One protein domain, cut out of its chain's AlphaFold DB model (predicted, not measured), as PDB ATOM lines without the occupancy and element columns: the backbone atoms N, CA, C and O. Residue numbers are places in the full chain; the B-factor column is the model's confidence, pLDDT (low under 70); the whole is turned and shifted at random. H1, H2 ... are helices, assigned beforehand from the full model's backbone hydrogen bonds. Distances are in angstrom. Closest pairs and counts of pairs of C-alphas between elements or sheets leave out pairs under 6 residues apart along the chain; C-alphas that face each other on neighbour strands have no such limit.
ATOM      1  N   ASN A  20     -31.817  -4.507  33.435       59.34
ATOM      2  CA  ASN A  20     -32.017  -3.353  32.558       59.34
ATOM      3  C   ASN A  20     -30.835  -2.362  32.581       59.34
ATOM      4  O   ASN A  20     -30.813  -1.442  31.770       59.34
ATOM      5  N   THR A  21     -29.883  -2.506  33.511       64.69
ATOM      6  CA  THR A  21     -28.670  -1.685  33.596       64.69
ATOM      7  C   THR A  21     -27.406  -2.406  33.131       64.69
ATOM      8  O   THR A  21     -26.349  -1.781  33.142       64.69
ATOM      9  N   ALA A  22     -27.475  -3.694  32.767       69.81
ATOM     10  CA  ALA A  22     -26.315  -4.392  32.222       69.81
ATOM     11  C   ALA A  22     -25.989  -3.792  30.850       69.81
ATOM     12  O   ALA A  22     -26.813  -3.817  29.937       69.81
ATOM     13  N   ASN A  23     -24.790  -3.231  30.709       70.44
ATOM     14  CA  ASN A  23     -24.392  -2.527  29.488       70.44
ATOM     15  C   ASN A  23     -23.757  -3.469  28.456       70.44
ATOM     16  O   ASN A  23     -23.398  -3.040  27.360       70.44
ATOM     17  N   SER A  24     -23.564  -4.743  28.810       80.75
ATOM     18  CA  SER A  24     -22.901  -5.728  27.961       80.75
ATOM     19  C   SER A  24     -23.333  -7.163  28.273       80.75
ATOM     20  O   SER A  24     -23.752  -7.471  29.391       80.75
ATOM     21  N   ILE A  25     -23.177  -8.046  27.282       77.56
ATOM     22  CA  ILE A  25     -23.402  -9.494  27.411       77.56
ATOM     23  C   ILE A  25     -22.579 -10.082  28.574       77.56
ATOM     24  O   ILE A  25     -23.184 -10.679  29.460       77.56
ATOM     25  N   PRO A  26     -21.252  -9.861  28.681       84.62
ATOM     26  CA  PRO A  26     -20.464 -10.443  29.769       84.62
ATOM     27  C   PRO A  26     -20.950 -10.040  31.167       84.62
ATOM     28  O   PRO A  26     -21.007 -10.875  32.065       84.62
ATOM     29  N   GLU A  27     -21.349  -8.777  31.352       84.44
ATOM     30  CA  GLU A  27     -21.855  -8.280  32.637       84.44
ATOM     31  C   GLU A  27     -23.162  -8.974  33.042       84.44
ATOM     32  O   GLU A  27     -23.312  -9.416  34.181       84.44
ATOM     33  N   ALA A  28     -24.086  -9.130  32.094       83.12
ATOM     34  CA  ALA A  28     -25.331  -9.851  32.315       83.12
ATOM     35  C   ALA A  28     -25.106 -11.333  32.669       83.12
ATOM     36  O   ALA A  28     -25.788 -11.872  33.544       83.12
ATOM     37  N   PHE A  29     -24.128 -11.979  32.029       83.94
ATOM     38  CA  PHE A  29     -23.758 -13.365  32.317       83.94
ATOM     39  C   PHE A  29     -23.174 -13.538  33.714       83.94
ATOM     40  O   PHE A  29     -23.550 -14.481  34.403       83.94
ATOM     41  N   GLU A  30     -22.278 -12.648  34.146       87.50
ATOM     42  CA  GLU A  30     -21.717 -12.701  35.501       87.50
ATOM     43  C   GLU A  30     -22.802 -12.533  36.566       87.50
ATOM     44  O   GLU A  30     -22.797 -13.242  37.570       87.50
ATOM     45  N   LEU A  31     -23.768 -11.636  36.337       85.56
ATOM     46  CA  LEU A  31     -24.889 -11.435  37.257       85.56
ATOM     47  C   LEU A  31     -25.766 -12.686  37.369       85.56
ATOM     48  O   LEU A  31     -26.082 -13.107  38.483       85.56
ATOM     49  N   LEU A  32     -26.127 -13.301  36.238       86.50
ATOM     50  CA  LEU A  32     -26.908 -14.537  36.239       86.50
ATOM     51  C   LEU A  32     -26.120 -15.690  36.869       86.50
ATOM     52  O   LEU A  32     -26.662 -16.435  37.682       86.50
ATOM     53  N   ARG A  33     -24.831 -15.821  36.542       89.06
ATOM     54  CA  ARG A  33     -23.960 -16.849  37.114       89.06
ATOM     55  C   ARG A  33     -23.853 -16.710  38.623       89.06
ATOM     56  O   ARG A  33     -24.034 -17.700  39.315       89.06
ATOM     57  N   HIS A  34     -23.638 -15.503  39.136       87.88
ATOM     58  CA  HIS A  34     -23.578 -15.269  40.576       87.88
ATOM     59  C   HIS A  34     -24.903 -15.628  41.263       87.88
ATOM     60  O   HIS A  34     -24.899 -16.193  42.351       87.88
ATOM     61  N   GLN A  35     -26.052 -15.329  40.649       85.44
ATOM     62  CA  GLN A  35     -27.344 -15.747  41.206       85.44
ATOM     63  C   GLN A  35     -27.479 -17.273  41.253       85.44
ATOM     64  O   GLN A  35     -27.938 -17.812  42.249       85.44
ATOM     65  N   VAL A  36     -27.064 -17.970  40.196       86.38
ATOM     66  CA  VAL A  36     -27.219 -19.427  40.083       86.38
ATOM     67  C   VAL A  36     -26.184 -20.196  40.912       86.38
ATOM     68  O   VAL A  36     -26.503 -21.235  41.476       86.38
ATOM     69  N   GLU A  37     -24.938 -19.731  40.970       88.25
ATOM     70  CA  GLU A  37     -23.815 -20.490  41.534       88.25
ATOM     71  C   GLU A  37     -23.441 -20.057  42.957       88.25
ATOM     72  O   GLU A  37     -23.093 -20.912  43.772       88.25
ATOM     73  N   ASP A  38     -23.529 -18.762  43.278       85.69
ATOM     74  CA  ASP A  38     -23.081 -18.230  44.575       85.69
ATOM     75  C   ASP A  38     -24.216 -18.089  45.606       85.69
ATOM     76  O   ASP A  38     -23.941 -17.951  46.802       85.69
ATOM     77  N   ASP A  39     -25.478 -18.137  45.164       81.44
ATOM     78  CA  ASP A  39     -26.672 -18.042  46.013       81.44
ATOM     79  C   ASP A  39     -27.707 -19.124  45.640       81.44
ATOM     80  O   ASP A  39     -28.718 -18.831  45.002       81.44
ATOM     81  N   PRO A  40     -27.472 -20.399  46.000       67.19
ATOM     82  CA  PRO A  40     -28.381 -21.497  45.662       67.19
ATOM     83  C   PRO A  40     -29.737 -21.413  46.380       67.19
ATOM     84  O   PRO A  40     -30.690 -22.050  45.936       67.19
ATOM     85  N   ASP A  41     -29.838 -20.619  47.453       73.81
ATOM     86  CA  ASP A  41     -31.106 -20.292  48.117       73.81
ATOM     87  C   ASP A  41     -31.887 -19.209  47.348       73.81
ATOM     88  O   ASP A  41     -33.062 -18.943  47.639       73.81
ATOM     89  N   SER A  42     -31.255 -18.567  46.358       67.69
ATOM     90  CA  SER A  42     -31.931 -17.626  45.481       67.69
ATOM     91  C   SER A  42     -33.013 -18.338  44.671       67.69
ATOM     92  O   SER A  42     -32.909 -19.494  44.262       67.69
ATOM     93  N   ASN A  43     -34.117 -17.628  44.455       79.06
ATOM     94  CA  ASN A  43     -35.275 -18.155  43.753       79.06
ATOM     95  C   ASN A  43     -34.886 -18.506  42.305       79.06
ATOM     96  O   ASN A  43     -34.827 -17.611  41.461       79.06
ATOM     97  N   GLY A  44     -34.660 -19.790  42.005       84.06
ATOM     98  CA  GLY A  44     -34.299 -20.270  40.663       84.06
ATOM     99  C   GLY A  44     -35.255 -19.785  39.566       84.06
ATOM    100  O   GLY A  44     -34.828 -19.515  38.445       84.06
ATOM    101  N   HIS A  45     -36.529 -19.530  39.896       82.94
ATOM    102  CA  HIS A  45     -37.479 -18.902  38.972       82.94
ATOM    103  C   HIS A  45     -37.097 -17.467  38.585       82.94
ATOM    104  O   HIS A  45     -37.322 -17.056  37.447       82.94
ATOM    105  N   ALA A  46     -36.532 -16.690  39.511       85.44
ATOM    106  CA  ALA A  46     -36.069 -15.334  39.238       85.44
ATOM    107  C   ALA A  46     -34.860 -15.350  38.298       85.44
ATOM    108  O   ALA A  46     -34.867 -14.611  37.316       85.44
ATOM    109  N   ALA A  47     -33.881 -16.223  38.552       87.00
ATOM    110  CA  ALA A  47     -32.730 -16.412  37.670       87.00
ATOM    111  C   ALA A  47     -33.169 -16.887  36.275       87.00
ATOM    112  O   ALA A  47     -32.733 -16.347  35.262       87.00
ATOM    113  N   LEU A  48     -34.113 -17.827  36.205       86.06
ATOM    114  CA  LEU A  48     -34.628 -18.331  34.936       86.06
ATOM    115  C   LEU A  48     -35.380 -17.244  34.144       86.06
ATOM    116  O   LEU A  48     -35.098 -17.047  32.966       86.06
ATOM    117  N   LYS A  49     -36.249 -16.460  34.801       86.06
ATOM    118  CA  LYS A  49     -36.926 -15.297  34.193       86.06
ATOM    119  C   LYS A  49     -35.931 -14.259  33.671       86.06
ATOM    120  O   LYS A  49     -36.129 -13.682  32.604       86.06
ATOM    121  N   GLN A  50     -34.872 -14.008  34.433       86.06
ATOM    122  CA  GLN A  50     -33.792 -13.110  34.041       86.06
ATOM    123  C   GLN A  50     -33.034 -13.634  32.816       86.06
ATOM    124  O   GLN A  50     -32.824 -12.875  31.871       86.06
ATOM    125  N   GLY A  51     -32.706 -14.927  32.789       85.50
ATOM    126  CA  GLY A  51     -32.105 -15.588  31.632       85.50
ATOM    127  C   GLY A  51     -32.947 -15.433  30.365       85.50
ATOM    128  O   GLY A  51     -32.406 -15.083  29.320       85.50
ATOM    129  N   THR A  52     -34.275 -15.579  30.464       83.81
ATOM    130  CA  THR A  52     -35.183 -15.397  29.320       83.81
ATOM    131  C   THR A  52     -35.141 -13.968  28.770       83.81
ATOM    132  O   THR A  52     -35.070 -13.784  27.561       83.81
ATOM    133  N   ILE A  53     -35.110 -12.949  29.639       84.69
ATOM    134  CA  ILE A  53     -34.989 -11.541  29.213       84.69
ATOM    135  C   ILE A  53     -33.649 -11.289  28.509       84.69
ATOM    136  O   ILE A  53     -33.606 -10.630  27.469       84.69
ATOM    137  N   LEU A  54     -32.553 -11.804  29.074       83.62
ATOM    138  CA  LEU A  54     -31.218 -11.659  28.488       83.62
ATOM    139  C   LEU A  54     -31.140 -12.298  27.113       83.62
ATOM    140  O   LEU A  54     -30.586 -11.703  26.190       83.62
ATOM    141  N   TYR A  55     -31.748 -13.469  26.977       81.00
ATOM    142  CA  TYR A  55     -31.878 -14.136  25.703       81.00
ATOM    143  C   TYR A  55     -32.619 -13.241  24.698       81.00
ATOM    144  O   TYR A  55     -32.036 -12.830  23.701       81.00
ATOM    145  N   SER A  56     -33.854 -12.820  24.979       81.00
ATOM    146  CA  SER A  56     -34.637 -12.014  24.027       81.00
ATOM    147  C   SER A  56     -33.929 -10.731  23.561       81.00
ATOM    148  O   SER A  56     -34.080 -10.335  22.409       81.00
ATOM    149  N   ASN A  57     -33.140 -10.094  24.431       81.94
ATOM    150  CA  ASN A  57     -32.498  -8.812  24.128       81.94
ATOM    151  C   ASN A  57     -31.128  -8.933  23.452       81.94
ATOM    152  O   ASN A  57     -30.747  -8.051  22.684       81.94
ATOM    153  N   LEU A  58     -30.354  -9.971  23.772       76.31
ATOM    154  CA  LEU A  58     -28.931 -10.028  23.424       76.31
ATOM    155  C   LEU A  58     -28.582 -11.183  22.485       76.31
ATOM    156  O   LEU A  58     -27.493 -11.198  21.911       76.31
ATOM    157  N   PHE A  59     -29.497 -12.133  22.290       79.88
ATOM    158  CA  PHE A  59     -29.175 -13.386  21.618       79.88
ATOM    159  C   PHE A  59     -28.812 -13.231  20.143       79.88
ATOM    160  O   PHE A  59     -27.915 -13.921  19.663       79.88
ATOM    161  N   GLY A  60     -29.444 -12.294  19.429       82.44
ATOM    162  CA  GLY A  60     -29.203 -12.095  17.996       82.44
ATOM    163  C   GLY A  60     -27.747 -11.765  17.644       82.44
ATOM    164  O   GLY A  60     -27.294 -12.117  16.560       82.44
ATOM    165  N   ASN A  61     -27.001 -11.154  18.572       86.25
ATOM    166  CA  ASN A  61     -25.610 -10.737  18.361       86.25
ATOM    167  C   ASN A  61     -24.584 -11.598  19.120       86.25
ATOM    168  O   ASN A  61     -23.385 -11.353  18.996       86.25
ATOM    169  N   ALA A  62     -25.033 -12.568  19.921       87.88
ATOM    170  CA  ALA A  62     -24.155 -13.413  20.723       87.88
ATOM    171  C   ALA A  62     -23.456 -14.477  19.861       87.88
ATOM    172  O   ALA A  62     -24.040 -15.045  18.932       87.88
ATOM    173  N   THR A  63     -22.209 -14.784  20.201       91.31
ATOM    174  CA  THR A  63     -21.460 -15.905  19.623       91.31
ATOM    175  C   THR A  63     -22.038 -17.246  20.081       91.31
ATOM    176  O   THR A  63     -22.692 -17.327  21.120       91.31
ATOM    177  N   LEU A  64     -21.790 -18.326  19.333       90.56
ATOM    178  CA  LEU A  64     -22.286 -19.663  19.685       90.56
ATOM    179  C   LEU A  64     -21.923 -20.086  21.131       90.56
ATOM    180  O   LEU A  64     -22.835 -20.484  21.857       90.56
ATOM    181  N   PRO A  65     -20.677 -19.928  21.621       91.81
ATOM    182  CA  PRO A  65     -20.341 -20.223  23.016       91.81
ATOM    183  C   PRO A  65     -21.138 -19.429  24.038       91.81
ATOM    184  O   PRO A  65     -21.600 -19.996  25.024       91.81
ATOM    185  N   GLU A  66     -21.318 -18.125  23.814       89.94
ATOM    186  CA  GLU A  66     -22.097 -17.276  24.718       89.94
ATOM    187  C   GLU A  66     -23.541 -17.778  24.774       89.94
ATOM    188  O   GLU A  66     -24.084 -18.007  25.855       89.94
ATOM    189  N   LYS A  67     -24.134 -18.057  23.608       90.06
ATOM    190  CA  LYS A  67     -25.477 -18.631  23.502       90.06
ATOM    191  C   LYS A  67     -25.607 -19.917  24.330       90.06
ATOM    192  O   LYS A  67     -26.554 -20.049  25.103       90.06
ATOM    193  N   LEU A  68     -24.651 -20.838  24.218       91.31
ATOM    194  CA  LEU A  68     -24.657 -22.110  24.951       91.31
ATOM    195  C   LEU A  68     -24.437 -21.931  26.461       91.31
ATOM    196  O   LEU A  68     -25.165 -22.531  27.249       91.31
ATOM    197  N   GLN A  69     -23.512 -21.060  26.876       91.31
ATOM    198  CA  GLN A  69     -23.271 -20.751  28.292       91.31
ATOM    199  C   GLN A  69     -24.524 -20.195  28.977       91.31
ATOM    200  O   GLN A  69     -24.809 -20.549  30.124       91.31
ATOM    201  N   LEU A  70     -25.295 -19.347  28.284       89.62
ATOM    202  CA  LEU A  70     -26.539 -18.796  28.820       89.62
ATOM    203  C   LEU A  70     -27.545 -19.910  29.079       89.62
ATOM    204  O   LEU A  70     -28.139 -19.972  30.153       89.62
ATOM    205  N   LEU A  71     -27.706 -20.808  28.108       90.19
ATOM    206  CA  LEU A  71     -28.639 -21.920  28.218       90.19
ATOM    207  C   LEU A  71     -28.227 -22.910  29.308       90.19
ATOM    208  O   LEU A  71     -29.084 -23.342  30.074       90.19
ATOM    209  N   GLU A  72     -26.936 -23.218  29.460       91.69
ATOM    210  CA  GLU A  72     -26.458 -24.048  30.572       91.69
ATOM    211  C   GLU A  72     -26.757 -23.414  31.940       91.69
ATOM    212  O   GLU A  72     -27.168 -24.114  32.870       91.69
ATOM    213  N   LEU A  73     -26.597 -22.092  32.076       90.31
ATOM    214  CA  LEU A  73     -26.967 -21.365  33.295       90.31
ATOM    215  C   LEU A  73     -28.476 -21.395  33.543       90.31
ATOM    216  O   LEU A  73     -28.902 -21.605  34.678       90.31
ATOM    217  N   MET A  74     -29.287 -21.242  32.498       90.19
ATOM    218  CA  MET A  74     -30.743 -21.356  32.599       90.19
ATOM    219  C   MET A  74     -31.176 -22.772  32.995       90.19
ATOM    220  O   MET A  74     -32.068 -22.916  33.825       90.19
ATOM    221  N   ILE A  75     -30.521 -23.818  32.482       89.06
ATOM    222  CA  ILE A  75     -30.781 -25.211  32.878       89.06
ATOM    223  C   ILE A  75     -30.428 -25.420  34.353       89.06
ATOM    224  O   ILE A  75     -31.209 -26.010  35.098       89.06
ATOM    225  N   LYS A  76     -29.285 -24.901  34.816       89.31
ATOM    226  CA  LYS A  76     -28.927 -24.932  36.243       89.31
ATOM    227  C   LYS A  76     -29.966 -24.194  37.097       89.31
ATOM    228  O   LYS A  76     -30.421 -24.745  38.093       89.31
ATOM    229  N   ALA A  77     -30.386 -22.996  36.689       87.56
ATOM    230  CA  ALA A  77     -31.420 -22.221  37.377       87.56
ATOM    231  C   ALA A  77     -32.760 -22.971  37.443       87.56
ATOM    232  O   ALA A  77     -33.410 -22.996  38.488       87.56
ATOM    233  N   ALA A  78     -33.148 -23.620  36.342       86.38
ATOM    234  CA  ALA A  78     -34.330 -24.467  36.261       86.38
ATOM    235  C   ALA A  78     -34.266 -25.621  37.274       86.38
ATOM    236  O   ALA A  78     -35.254 -25.856  37.964       86.38
ATOM    237  N   LYS A  79     -33.105 -26.279  37.400       85.19
ATOM    238  CA  LYS A  79     -32.863 -27.374  38.357       85.19
ATOM    239  C   LYS A  79     -32.854 -26.901  39.815       85.19
ATOM    240  O   LYS A  79     -33.373 -27.595  40.680       85.19
ATOM    241  N   LEU A  80     -32.318 -25.712  40.097       83.62
ATOM    242  CA  LEU A  80     -32.335 -25.116  41.443       83.62
ATOM    243  C   LEU A  80     -33.736 -24.667  41.873       83.62
ATOM    244  O   LEU A  80     -34.082 -24.751  43.047       83.62
ATOM    245  N   GLY A  81     -34.559 -24.215  40.923       76.50
ATOM    246  CA  GLY A  81     -35.945 -23.817  41.172       76.50
ATOM    247  C   GLY A  81     -36.889 -24.978  41.507       76.50
ATOM    248  O   GLY A  81     -38.044 -24.733  41.855       76.50
ATOM    249  N   GLU A  82     -36.426 -26.229  41.425       71.69
ATOM    250  CA  GLU A  82     -37.218 -27.425  41.719       71.69
ATOM    251  C   GLU A  82     -37.402 -27.652  43.227       71.69
ATOM    252  O   GLU A  82     -37.013 -28.677  43.785       71.69
ATOM    253  N   PRO A  90     -46.847 -19.921  34.764       75.81
ATOM    254  CA  PRO A  90     -47.254 -20.159  33.377       75.81
ATOM    255  C   PRO A  90     -46.561 -19.226  32.378       75.81
ATOM    256  O   PRO A  90     -46.121 -19.675  31.326       75.81
ATOM    257  N   GLU A  91     -46.341 -17.964  32.758       78.06
ATOM    258  CA  GLU A  91     -45.693 -16.962  31.905       78.06
ATOM    259  C   GLU A  91     -44.257 -17.352  31.537       78.06
ATOM    260  O   GLU A  91     -43.738 -16.940  30.503       78.06
ATOM    261  N   LEU A  92     -43.595 -18.135  32.393       77.25
ATOM    262  CA  LEU A  92     -42.258 -18.641  32.118       77.25
ATOM    263  C   LEU A  92     -42.290 -19.783  31.100       77.25
ATOM    264  O   LEU A  92     -41.417 -19.847  30.236       77.25
ATOM    265  N   CYS A  93     -43.277 -20.675  31.202       76.81
ATOM    266  CA  CYS A  93     -43.487 -21.741  30.226       76.81
ATOM    267  C   CYS A  93     -43.820 -21.159  28.849       76.81
ATOM    268  O   CYS A  93     -43.218 -21.582  27.866       76.81
ATOM    269  N   ASP A  94     -44.695 -20.152  28.793       79.06
ATOM    270  CA  ASP A  94     -45.066 -19.463  27.554       79.06
ATOM    271  C   ASP A  94     -43.851 -18.766  26.927       79.06
ATOM    272  O   ASP A  94     -43.540 -18.981  25.757       79.06
ATOM    273  N   ALA A  95     -43.082 -18.017  27.728       77.25
ATOM    274  CA  ALA A  95     -41.880 -17.344  27.244       77.25
ATOM    275  C   ALA A  95     -40.803 -18.328  26.754       77.25
ATOM    276  O   ALA A  95     -40.062 -18.021  25.820       77.25
ATOM    277  N   LEU A  96     -40.711 -19.518  27.360       76.44
ATOM    278  CA  LEU A  96     -39.823 -20.582  26.891       76.44
ATOM    279  C   LEU A  96     -40.339 -21.263  25.624       76.44
ATOM    280  O   LEU A  96     -39.542 -21.665  24.783       76.44
ATOM    281  N   GLN A  97     -41.650 -21.385  25.459       77.75
ATOM    282  CA  GLN A  97     -42.230 -21.942  24.246       77.75
ATOM    283  C   GLN A  97     -42.022 -21.004  23.051       77.75
ATOM    284  O   GLN A  97     -41.552 -21.454  22.005       77.75
ATOM    285  N   ASP A  98     -42.256 -19.704  23.233       78.31
ATOM    286  CA  ASP A  98     -41.914 -18.677  22.244       78.31
ATOM    287  C   ASP A  98     -40.413 -18.697  21.927       78.31
ATOM    288  O   ASP A  98     -40.009 -18.677  20.762       78.31
ATOM    289  N   PHE A  99     -39.575 -18.838  22.959       74.06
ATOM    290  CA  PHE A  99     -38.133 -19.025  22.813       74.06
ATOM    291  C   PHE A  99     -37.802 -20.213  21.893       74.06
ATOM    292  O   PHE A  99     -37.091 -20.014  20.911       74.06
ATOM    293  N   ILE A 100     -38.363 -21.408  22.119       73.38
ATOM    294  CA  ILE A 100     -38.082 -22.600  21.293       73.38
ATOM    295  C   ILE A 100     -38.433 -22.327  19.832       73.38
ATOM    296  O   ILE A 100     -37.647 -22.636  18.935       73.38
ATOM    297  N   LEU A 101     -39.594 -21.713  19.592       74.31
ATOM    298  CA  LEU A 101     -40.057 -21.394  18.244       74.31
ATOM    299  C   LEU A 101     -39.098 -20.428  17.538       74.31
ATOM    300  O   LEU A 101     -38.785 -20.628  16.363       74.31
ATOM    301  N   THR A 102     -38.563 -19.435  18.255       72.25
ATOM    302  CA  THR A 102     -37.579 -18.486  17.704       72.25
ATOM    303  C   THR A 102     -36.184 -19.087  17.503       72.25
ATOM    304  O   THR A 102     -35.522 -18.742  16.527       72.25
ATOM    305  N   THR A 103     -35.762 -20.046  18.341       63.97
ATOM    306  CA  THR A 103     -34.453 -20.731  18.222       63.97
ATOM    307  C   THR A 103     -34.342 -21.651  17.003       63.97
ATOM    308  O   THR A 103     -33.255 -22.126  16.678       63.97
ATOM    309  N   SER A 104     -35.453 -21.921  16.308       62.31
ATOM    310  CA  SER A 104     -35.489 -22.800  15.131       62.31
ATOM    311  C   SER A 104     -34.627 -22.312  13.956       62.31
ATOM    312  O   SER A 104     -34.328 -23.101  13.061       62.31
ATOM    313  N   VAL A 105     -34.202 -21.043  13.979       69.56
ATOM    314  CA  VAL A 105     -33.383 -20.391  12.942       69.56
ATOM    315  C   VAL A 105     -31.880 -20.380  13.295       69.56
ATOM    316  O   VAL A 105     -31.054 -20.001  12.468       69.56
ATOM    317  N   ASP A 106     -31.503 -20.795  14.505       81.31
ATOM    318  CA  ASP A 106     -30.115 -20.791  14.981       81.31
ATOM    319  C   ASP A 106     -29.351 -22.089  14.667       81.31
ATOM    320  O   ASP A 106     -29.865 -23.039  14.075       81.31
ATOM    321  N   HIS A 107     -28.083 -22.132  15.091       91.50
ATOM    322  CA  HIS A 107     -27.249 -23.329  15.035       91.50
ATOM    323  C   HIS A 107     -27.957 -24.536  15.697       91.50
ATOM    324  O   HIS A 107     -28.469 -24.385  16.813       91.50
ATOM    325  N   PRO A 108     -27.927 -25.750  15.106       91.75
ATOM    326  CA  PRO A 108     -28.638 -26.915  15.647       91.75
ATOM    327  C   PRO A 108     -28.309 -27.228  17.116       91.75
ATOM    328  O   PRO A 108     -29.189 -27.623  17.876       91.75
ATOM    329  N   LEU A 109     -27.076 -26.955  17.561       91.56
ATOM    330  CA  LEU A 109     -26.660 -27.156  18.957       91.56
ATOM    331  C   LEU A 109     -27.365 -26.203  19.932       91.56
ATOM    332  O   LEU A 109     -27.750 -26.612  21.023       91.56
ATOM    333  N   VAL A 110     -27.590 -24.948  19.534       91.44
ATOM    334  CA  VAL A 110     -28.389 -23.997  20.325       91.44
ATOM    335  C   VAL A 110     -29.811 -24.513  20.460       91.44
ATOM    336  O   VAL A 110     -30.355 -24.533  21.561       91.44
ATOM    337  N   ARG A 111     -30.392 -24.962  19.344       91.12
ATOM    338  CA  ARG A 111     -31.738 -25.531  19.316       91.12
ATOM    339  C   ARG A 111     -31.829 -26.761  20.219       91.12
ATOM    340  O   ARG A 111     -32.762 -26.857  21.007       91.12
ATOM    341  N   ALA A 112     -30.841 -27.654  20.174       91.19
ATOM    342  CA  ALA A 112     -30.764 -28.830  21.038       91.19
ATOM    343  C   ALA A 112     -30.740 -28.454  22.528       91.19
ATOM    344  O   ALA A 112     -31.565 -28.939  23.298       91.19
ATOM    345  N   VAL A 113     -29.849 -27.551  22.948       91.19
ATOM    346  CA  VAL A 113     -29.767 -27.139  24.361       91.19
ATOM    347  C   VAL A 113     -31.016 -26.355  24.787       91.19
ATOM    348  O   VAL A 113     -31.495 -26.516  25.909       91.19
ATOM    349  N   GLY A 114     -31.605 -25.560  23.892       90.19
ATOM    350  CA  GLY A 114     -32.865 -24.854  24.130       90.19
ATOM    351  C   GLY A 114     -34.058 -25.797  24.314       90.19
ATOM    352  O   GLY A 114     -34.843 -25.624  25.244       90.19
ATOM    353  N   LEU A 115     -34.162 -26.838  23.484       88.50
ATOM    354  CA  LEU A 115     -35.155 -27.904  23.638       88.50
ATOM    355  C   LEU A 115     -34.928 -28.689  24.935       88.50
ATOM    356  O   LEU A 115     -35.889 -29.035  25.615       88.50
ATOM    357  N   TYR A 116     -33.676 -28.913  25.338       88.69
ATOM    358  CA  TYR A 116     -33.384 -29.569  26.611       88.69
ATOM    359  C   TYR A 116     -33.821 -28.699  27.792       88.69
ATOM    360  O   TYR A 116     -34.493 -29.179  28.698       88.69
ATOM    361  N   LEU A 117     -33.516 -27.398  27.762       89.31
ATOM    362  CA  LEU A 117     -34.032 -26.441  28.741       89.31
ATOM    363  C   LEU A 117     -35.564 -26.472  28.796       89.31
ATOM    364  O   LEU A 117     -36.146 -26.458  29.877       89.31
ATOM    365  N   ALA A 118     -36.230 -26.549  27.646       86.94
ATOM    366  CA  ALA A 118     -37.676 -26.672  27.599       86.94
ATOM    367  C   ALA A 118     -38.179 -27.982  28.209       86.94
ATOM    368  O   ALA A 118     -39.159 -27.948  28.951       86.94
ATOM    369  N   ALA A 119     -37.509 -29.109  27.960       84.69
ATOM    370  CA  ALA A 119     -37.816 -30.386  28.600       84.69
ATOM    371  C   ALA A 119     -37.702 -30.266  30.128       84.69
ATOM    372  O   ALA A 119     -38.632 -30.619  30.850       84.69
ATOM    373  N   GLU A 120     -36.614 -29.665  30.612       83.69
ATOM    374  CA  GLU A 120     -36.357 -29.424  32.036       83.69
ATOM    375  C   GLU A 120     -37.381 -28.475  32.667       83.69
ATOM    376  O   GLU A 120     -37.717 -28.612  33.845       83.69
ATOM    377  N   VAL A 121     -37.890 -27.493  31.914       82.88
ATOM    378  CA  VAL A 121     -38.829 -26.501  32.448       82.88
ATOM    379  C   VAL A 121     -40.276 -26.933  32.375       82.88
ATOM    380  O   VAL A 121     -40.997 -26.858  33.370       82.88
ATOM    381  N   THR A 122     -40.697 -27.387  31.208       79.06
ATOM    382  CA  THR A 122     -42.083 -27.775  30.955       79.06
ATOM    383  C   THR A 122     -42.373 -29.198  31.391       79.06
ATOM    384  O   THR A 122     -43.545 -29.560  31.485       79.06
ATOM    385  N   ARG A 123     -41.332 -30.003  31.651       75.56
ATOM    386  CA  ARG A 123     -41.476 -31.421  31.976       75.56
ATOM    387  C   ARG A 123     -42.191 -32.187  30.853       75.56
ATOM    388  O   ARG A 123     -43.011 -33.063  31.119       75.56
ATOM    389  N   LYS A 124     -41.922 -31.816  29.597       75.19
ATOM    390  CA  LYS A 124     -42.467 -32.471  28.401       75.19
ATOM    391  C   LYS A 124     -41.367 -33.226  27.663       75.19
ATOM    392  O   LYS A 124     -40.362 -32.640  27.267       75.19
ATOM    393  N   GLU A 125     -41.596 -34.516  27.448       66.56
ATOM    394  CA  GLU A 125     -40.655 -35.422  26.782       66.56
ATOM    395  C   GLU A 125     -40.516 -35.194  25.285       66.56
ATOM    396  O   GLU A 125     -39.452 -35.463  24.736       66.56
ATOM    397  N   ASP A 126     -41.560 -34.690  24.625       73.88
ATOM    398  CA  ASP A 126     -41.540 -34.444  23.177       73.88
ATOM    399  C   ASP A 126     -40.340 -33.569  22.783       73.88
ATOM    400  O   ASP A 126     -39.768 -33.705  21.700       73.88
ATOM    401  N   PHE A 127     -39.893 -32.723  23.717       83.38
ATOM    402  CA  PHE A 127     -38.679 -31.952  23.556       83.38
ATOM    403  C   PHE A 127     -37.413 -32.809  23.528       83.38
ATOM    404  O   PHE A 127     -36.572 -32.507  22.697       83.38
ATOM    405  N   LEU A 128     -37.263 -33.880  24.321       83.69
ATOM    406  CA  LEU A 128     -36.073 -34.752  24.315       83.69
ATOM    407  C   LEU A 128     -35.857 -35.456  22.971       83.69
ATOM    408  O   LEU A 128     -34.717 -35.566  22.518       83.69
ATOM    409  N   TYR A 129     -36.928 -35.875  22.292       84.00
ATOM    410  CA  TYR A 129     -36.821 -36.385  20.922       84.00
ATOM    411  C   TYR A 129     -36.388 -35.283  19.947       84.00
ATOM    412  O   TYR A 129     -35.533 -35.515  19.092       84.00
ATOM    413  N   GLY A 130     -36.901 -34.062  20.126       86.62
ATOM    414  CA  GLY A 130     -36.416 -32.881  19.411       86.62
ATOM    415  C   GLY A 130     -34.944 -32.558  19.706       86.62
ATOM    416  O   GLY A 130     -34.211 -32.193  18.787       86.62
ATOM    417  N   VAL A 131     -34.490 -32.726  20.957       89.00
ATOM    418  CA  VAL A 131     -33.081 -32.577  21.349       89.00
ATOM    419  C   VAL A 131     -32.246 -33.586  20.578       89.00
ATOM    420  O   VAL A 131     -31.280 -33.192  19.936       89.00
ATOM    421  N   LYS A 132     -32.639 -34.866  20.579       89.88
ATOM    422  CA  LYS A 132     -31.924 -35.919  19.851       89.88
ATOM    423  C   LYS A 132     -31.811 -35.607  18.358       89.88
ATOM    424  O   LYS A 132     -30.702 -35.605  17.836       89.88
ATOM    425  N   ALA A 133     -32.917 -35.258  17.702       89.75
ATOM    426  CA  ALA A 133     -32.908 -34.889  16.286       89.75
ATOM    427  C   ALA A 133     -31.991 -33.682  16.006       89.75
ATOM    428  O   ALA A 133     -31.214 -33.687  15.055       89.75
ATOM    429  N   ALA A 134     -32.021 -32.659  16.868       89.81
ATOM    430  CA  ALA A 134     -31.145 -31.497  16.744       89.81
ATOM    431  C   ALA A 134     -29.658 -31.827  16.987       89.81
ATOM    432  O   ALA A 134     -28.794 -31.253  16.325       89.81
ATOM    433  N   LEU A 135     -29.337 -32.751  17.898       91.75
ATOM    434  CA  LEU A 135     -27.968 -33.236  18.113       91.75
ATOM    435  C   LEU A 135     -27.473 -34.072  16.925       91.75
ATOM    436  O   LEU A 135     -26.332 -33.905  16.503       91.75
ATOM    437  N   GLU A 136     -28.328 -34.917  16.345       91.81
ATOM    438  CA  GLU A 136     -28.016 -35.668  15.123       91.81
ATOM    439  C   GLU A 136     -27.708 -34.710  13.961       91.81
ATOM    440  O   GLU A 136     -26.685 -34.873  13.296       91.81
ATOM    441  N   GLU A 137     -28.499 -33.642  13.793       92.56
ATOM    442  CA  GLU A 137     -28.209 -32.555  12.844       92.56
ATOM    443  C   GLU A 137     -26.872 -31.852  13.125       92.56
ATOM    444  O   GLU A 137     -26.179 -31.492  12.179       92.56
ATOM    445  N   CYS A 138     -26.463 -31.683  14.391       90.44
ATOM    446  CA  CYS A 138     -25.139 -31.127  14.711       90.44
ATOM    447  C   CYS A 138     -24.012 -32.028  14.214       90.44
ATOM    448  O   CYS A 138     -22.985 -31.540  13.754       90.44
ATOM    449  N   THR A 139     -24.182 -33.343  14.367       89.75
ATOM    450  CA  THR A 139     -23.174 -34.335  13.972       89.75
ATOM    451  C   THR A 139     -23.175 -34.624  12.472       89.75
ATOM    452  O   THR A 139     -22.204 -35.173  11.951       89.75
ATOM    453  N   ALA A 140     -24.248 -34.254  11.771       89.12
ATOM    454  CA  ALA A 140     -24.396 -34.439  10.341       89.12
ATOM    455  C   ALA A 140     -23.899 -33.205   9.565       89.12
ATOM    456  O   ALA A 140     -24.423 -32.103   9.692       89.12
ATOM    457  N   GLY A 141     -22.921 -33.405   8.679       82.06
ATOM    458  CA  GLY A 141     -22.507 -32.392   7.703       82.06
ATOM    459  C   GLY A 141     -21.678 -31.237   8.276       82.06
ATOM    460  O   GLY A 141     -20.894 -31.410   9.209       82.06
ATOM    461  N   ASP A 142     -21.826 -30.056   7.669       84.44
ATOM    462  CA  ASP A 142     -20.952 -28.892   7.892       84.44
ATOM    463  C   ASP A 142     -21.147 -28.216   9.261       84.44
ATOM    464  O   ASP A 142     -20.288 -27.445   9.690       84.44
ATOM    465  N   ALA A 143     -22.237 -28.518   9.978       85.44
ATOM    466  CA  ALA A 143     -22.505 -27.958  11.306       85.44
ATOM    467  C   ALA A 143     -21.436 -28.366  12.336       85.44
ATOM    468  O   ALA A 143     -21.058 -27.565  13.188       85.44
ATOM    469  N   ALA A 144     -20.885 -29.579  12.220       86.56
ATOM    470  CA  ALA A 144     -19.808 -30.046  13.089       86.56
ATOM    471  C   ALA A 144     -18.476 -29.322  12.823       86.56
ATOM    472  O   ALA A 144     -17.682 -29.135  13.739       86.56
ATOM    473  N   ALA A 145     -18.228 -28.891  11.581       85.56
ATOM    474  CA  ALA A 145     -16.940 -28.341  11.153       85.56
ATOM    475  C   ALA A 145     -16.645 -26.928  11.699       85.56
ATOM    476  O   ALA A 145     -15.530 -26.433  11.540       85.56
ATOM    477  N   GLY A 146     -17.631 -26.277  12.326       85.31
ATOM    478  CA  GLY A 146     -17.526 -24.922  12.874       85.31
ATOM    479  C   GLY A 146     -17.569 -24.832  14.400       85.31
ATOM    480  O   GLY A 146     -17.645 -23.719  14.921       85.31
ATOM    481  N   LEU A 147     -17.561 -25.960  15.116       90.75
ATOM    482  CA  LEU A 147     -17.616 -25.956  16.577       90.75
ATOM    483  C   LEU A 147     -16.244 -25.626  17.177       90.75
ATOM    484  O   LEU A 147     -15.224 -26.193  16.796       90.75
ATOM    485  N   ASP A 148     -16.219 -24.709  18.142       93.56
ATOM    486  CA  ASP A 148     -15.068 -24.550  19.032       93.56
ATOM    487  C   ASP A 148     -15.044 -25.631  20.125       93.56
ATOM    488  O   ASP A 148     -16.032 -26.324  20.370       93.56
ATOM    489  N   GLU A 149     -13.912 -25.737  20.826       93.81
ATOM    490  CA  GLU A 149     -13.678 -26.730  21.886       93.81
ATOM    491  C   GLU A 149     -14.765 -26.715  22.978       93.81
ATOM    492  O   GLU A 149     -15.158 -27.767  23.490       93.81
ATOM    493  N   TYR A 150     -15.289 -25.536  23.330       92.88
ATOM    494  CA  TYR A 150     -16.356 -25.432  24.325       92.88
ATOM    495  C   TYR A 150     -17.672 -25.998  23.777       92.88
ATOM    496  O   TYR A 150     -18.321 -26.810  24.439       92.88
ATOM    497  N   SER A 151     -18.038 -25.622  22.554       92.25
ATOM    498  CA  SER A 151     -19.255 -26.079  21.884       92.25
ATOM    499  C   SER A 151     -19.230 -27.591  21.612       92.25
ATOM    500  O   SER A 151     -20.238 -28.268  21.821       92.25
ATOM    501  N   GLU A 152     -18.077 -28.160  21.246       91.94
ATOM    502  CA  GLU A 152     -17.876 -29.616  21.157       91.94
ATOM    503  C   GLU A 152     -18.065 -30.311  22.515       91.94
ATOM    504  O   GLU A 152     -18.709 -31.363  22.608       91.94
ATOM    505  N   GLY A 153     -17.544 -29.711  23.590       92.94
ATOM    506  CA  GLY A 153     -17.738 -30.194  24.955       92.94
ATOM    507  C   GLY A 153     -19.215 -30.240  25.357       92.94
ATOM    508  O   GLY A 153     -19.674 -31.243  25.911       92.94
ATOM    509  N   VAL A 154     -19.972 -29.190  25.024       89.00
ATOM    510  CA  VAL A 154     -21.426 -29.113  25.243       89.00
ATOM    511  C   VAL A 154     -22.154 -30.183  24.424       89.00
ATOM    512  O   VAL A 154     -22.933 -30.944  24.996       89.00
ATOM    513  N   LEU A 155     -21.856 -30.318  23.126       90.38
ATOM    514  CA  LEU A 155     -22.437 -31.352  22.257       90.38
ATOM    515  C   LEU A 155     -22.251 -32.755  22.854       90.38
ATOM    516  O   LEU A 155     -23.215 -33.508  22.987       90.38
ATOM    517  N   LYS A 156     -21.025 -33.093  23.269       89.56
ATOM    518  CA  LYS A 156     -20.704 -34.402  23.854       89.56
ATOM    519  C   LYS A 156     -21.434 -34.646  25.174       89.56
ATOM    520  O   LYS A 156     -21.922 -35.753  25.408       89.56
ATOM    521  N   LYS A 157     -21.501 -33.629  26.038       88.75
ATOM    522  CA  LYS A 157     -22.202 -33.700  27.325       88.75
ATOM    523  C   LYS A 157     -23.696 -33.964  27.124       88.75
ATOM    524  O   LYS A 157     -24.201 -34.956  27.641       88.75
ATOM    525  N   PHE A 158     -24.379 -33.127  26.343       84.44
ATOM    526  CA  PHE A 158     -25.823 -33.256  26.120       84.44
ATOM    527  C   PHE A 158     -26.184 -34.509  25.325       84.44
ATOM    528  O   PHE A 158     -27.162 -35.165  25.670       84.44
ATOM    529  N   GLY A 159     -25.377 -34.894  24.331       83.56
ATOM    530  CA  GLY A 159     -25.544 -36.170  23.632       83.56
ATOM    531  C   GLY A 159     -25.543 -37.352  24.592       83.56
ATOM    532  O   GLY A 159     -26.484 -38.140  24.600       83.56
ATOM    533  N   CYS A 160     -24.557 -37.417  25.492       82.00
ATOM    534  CA  CYS A 160     -24.491 -38.480  26.488       82.00
ATOM    535  C   CYS A 160     -25.682 -38.456  27.461       82.00
ATOM    536  O   CYS A 160     -26.252 -39.510  27.738       82.00
ATOM    537  N   GLU A 161     -26.077 -37.284  27.968       80.75
ATOM    538  CA  GLU A 161     -27.207 -37.154  28.900       80.75
ATOM    539  C   GLU A 161     -28.543 -37.571  28.260       80.75
ATOM    540  O   GLU A 161     -29.305 -38.325  28.869       80.75
ATOM    541  N   VAL A 162     -28.809 -37.132  27.026       82.62
ATOM    542  CA  VAL A 162     -30.055 -37.415  26.296       82.62
ATOM    543  C   VAL A 162     -30.120 -38.871  25.857       82.62
ATOM    544  O   VAL A 162     -31.138 -39.521  26.092       82.62
ATOM    545  N   ASP A 163     -29.040 -39.415  25.290       79.88
ATOM    546  CA  ASP A 163     -28.993 -40.829  24.913       79.88
ATOM    547  C   ASP A 163     -29.151 -41.726  26.133       79.88
ATOM    548  O   ASP A 163     -29.881 -42.710  26.078       79.88
ATOM    549  N   THR A 164     -28.522 -41.368  27.255       75.94
ATOM    550  CA  THR A 164     -28.690 -42.096  28.515       75.94
ATOM    551  C   THR A 164     -30.151 -42.053  28.957       75.94
ATOM    552  O   THR A 164     -30.728 -43.104  29.233       75.94
TER     553      THR A 164
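AT A GLANCE: This is residues 20 to 82 and 90 to 164 of the 380 residues of the protein "MYND-type domain-containing protein" of Rhizoclosmatium globosum (UniProt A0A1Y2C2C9). Seven helices pack as an up-and-down bundle, each running against the one before: H3, H5 and H6 form a slab, H4 packs on one side of it and H8 crosses the other. The hairpin of H1 and H2 makes one end; short H7 lies at the other, near H6. The printed part has 138 residues with eight named helices, H1 to H8 in order, and no named strand: all helix. It is compact, with a radius of gyration of the C-alphas of 14.2 A and spans of 40 by 31 by 25 A.

HOW THE PARTS SIT: Start at H1, residues 25 to 37, which touches H2, residues 44 to 61, closest at the C-alphas of Leu 32 and Ala 47, 6.3 A. Next find the hub, H3, residues 64 to 80; its Ala 77 has its C-alpha 4.8 A from that of Gly 44, the closest to H2. H4, residues 90 to 103, touches H5, residues 108 to 122, opposite ways, closest at C-alphas 103 and 111, 5.6 A. H6, residues 126 to 139, makes a hairpin with H5, closest at C-alphas 112 and 131, 4.4 A. Past H7, residues 141 to 146, H8, residues 149 to 164, touches H6 at a steep tilt of 44 degrees, closest at C-alphas 135 and 159, 6.7 A. Every O i to N i+4 pair is within hydrogen-bond range except in H2, 12 of 14, and H7, 0 of 2, with 1 of 3 O i to N i+3 pairs.

IN THESE COORDINATES: Find C-alpha 25 at (-23.402, -9.494, 27.411), where H1 begins. H2 spans 25.8 A, H3 24.6 A; H8 runs 22.5 A to C-alpha 164 at (-28.690, -42.096, 28.515).

THE WHOLE: Residues 83 to 89 are not printed; C-alphas 82 and 90 are 14.9 A apart. Mean pLDDT of the printed part is 83.8.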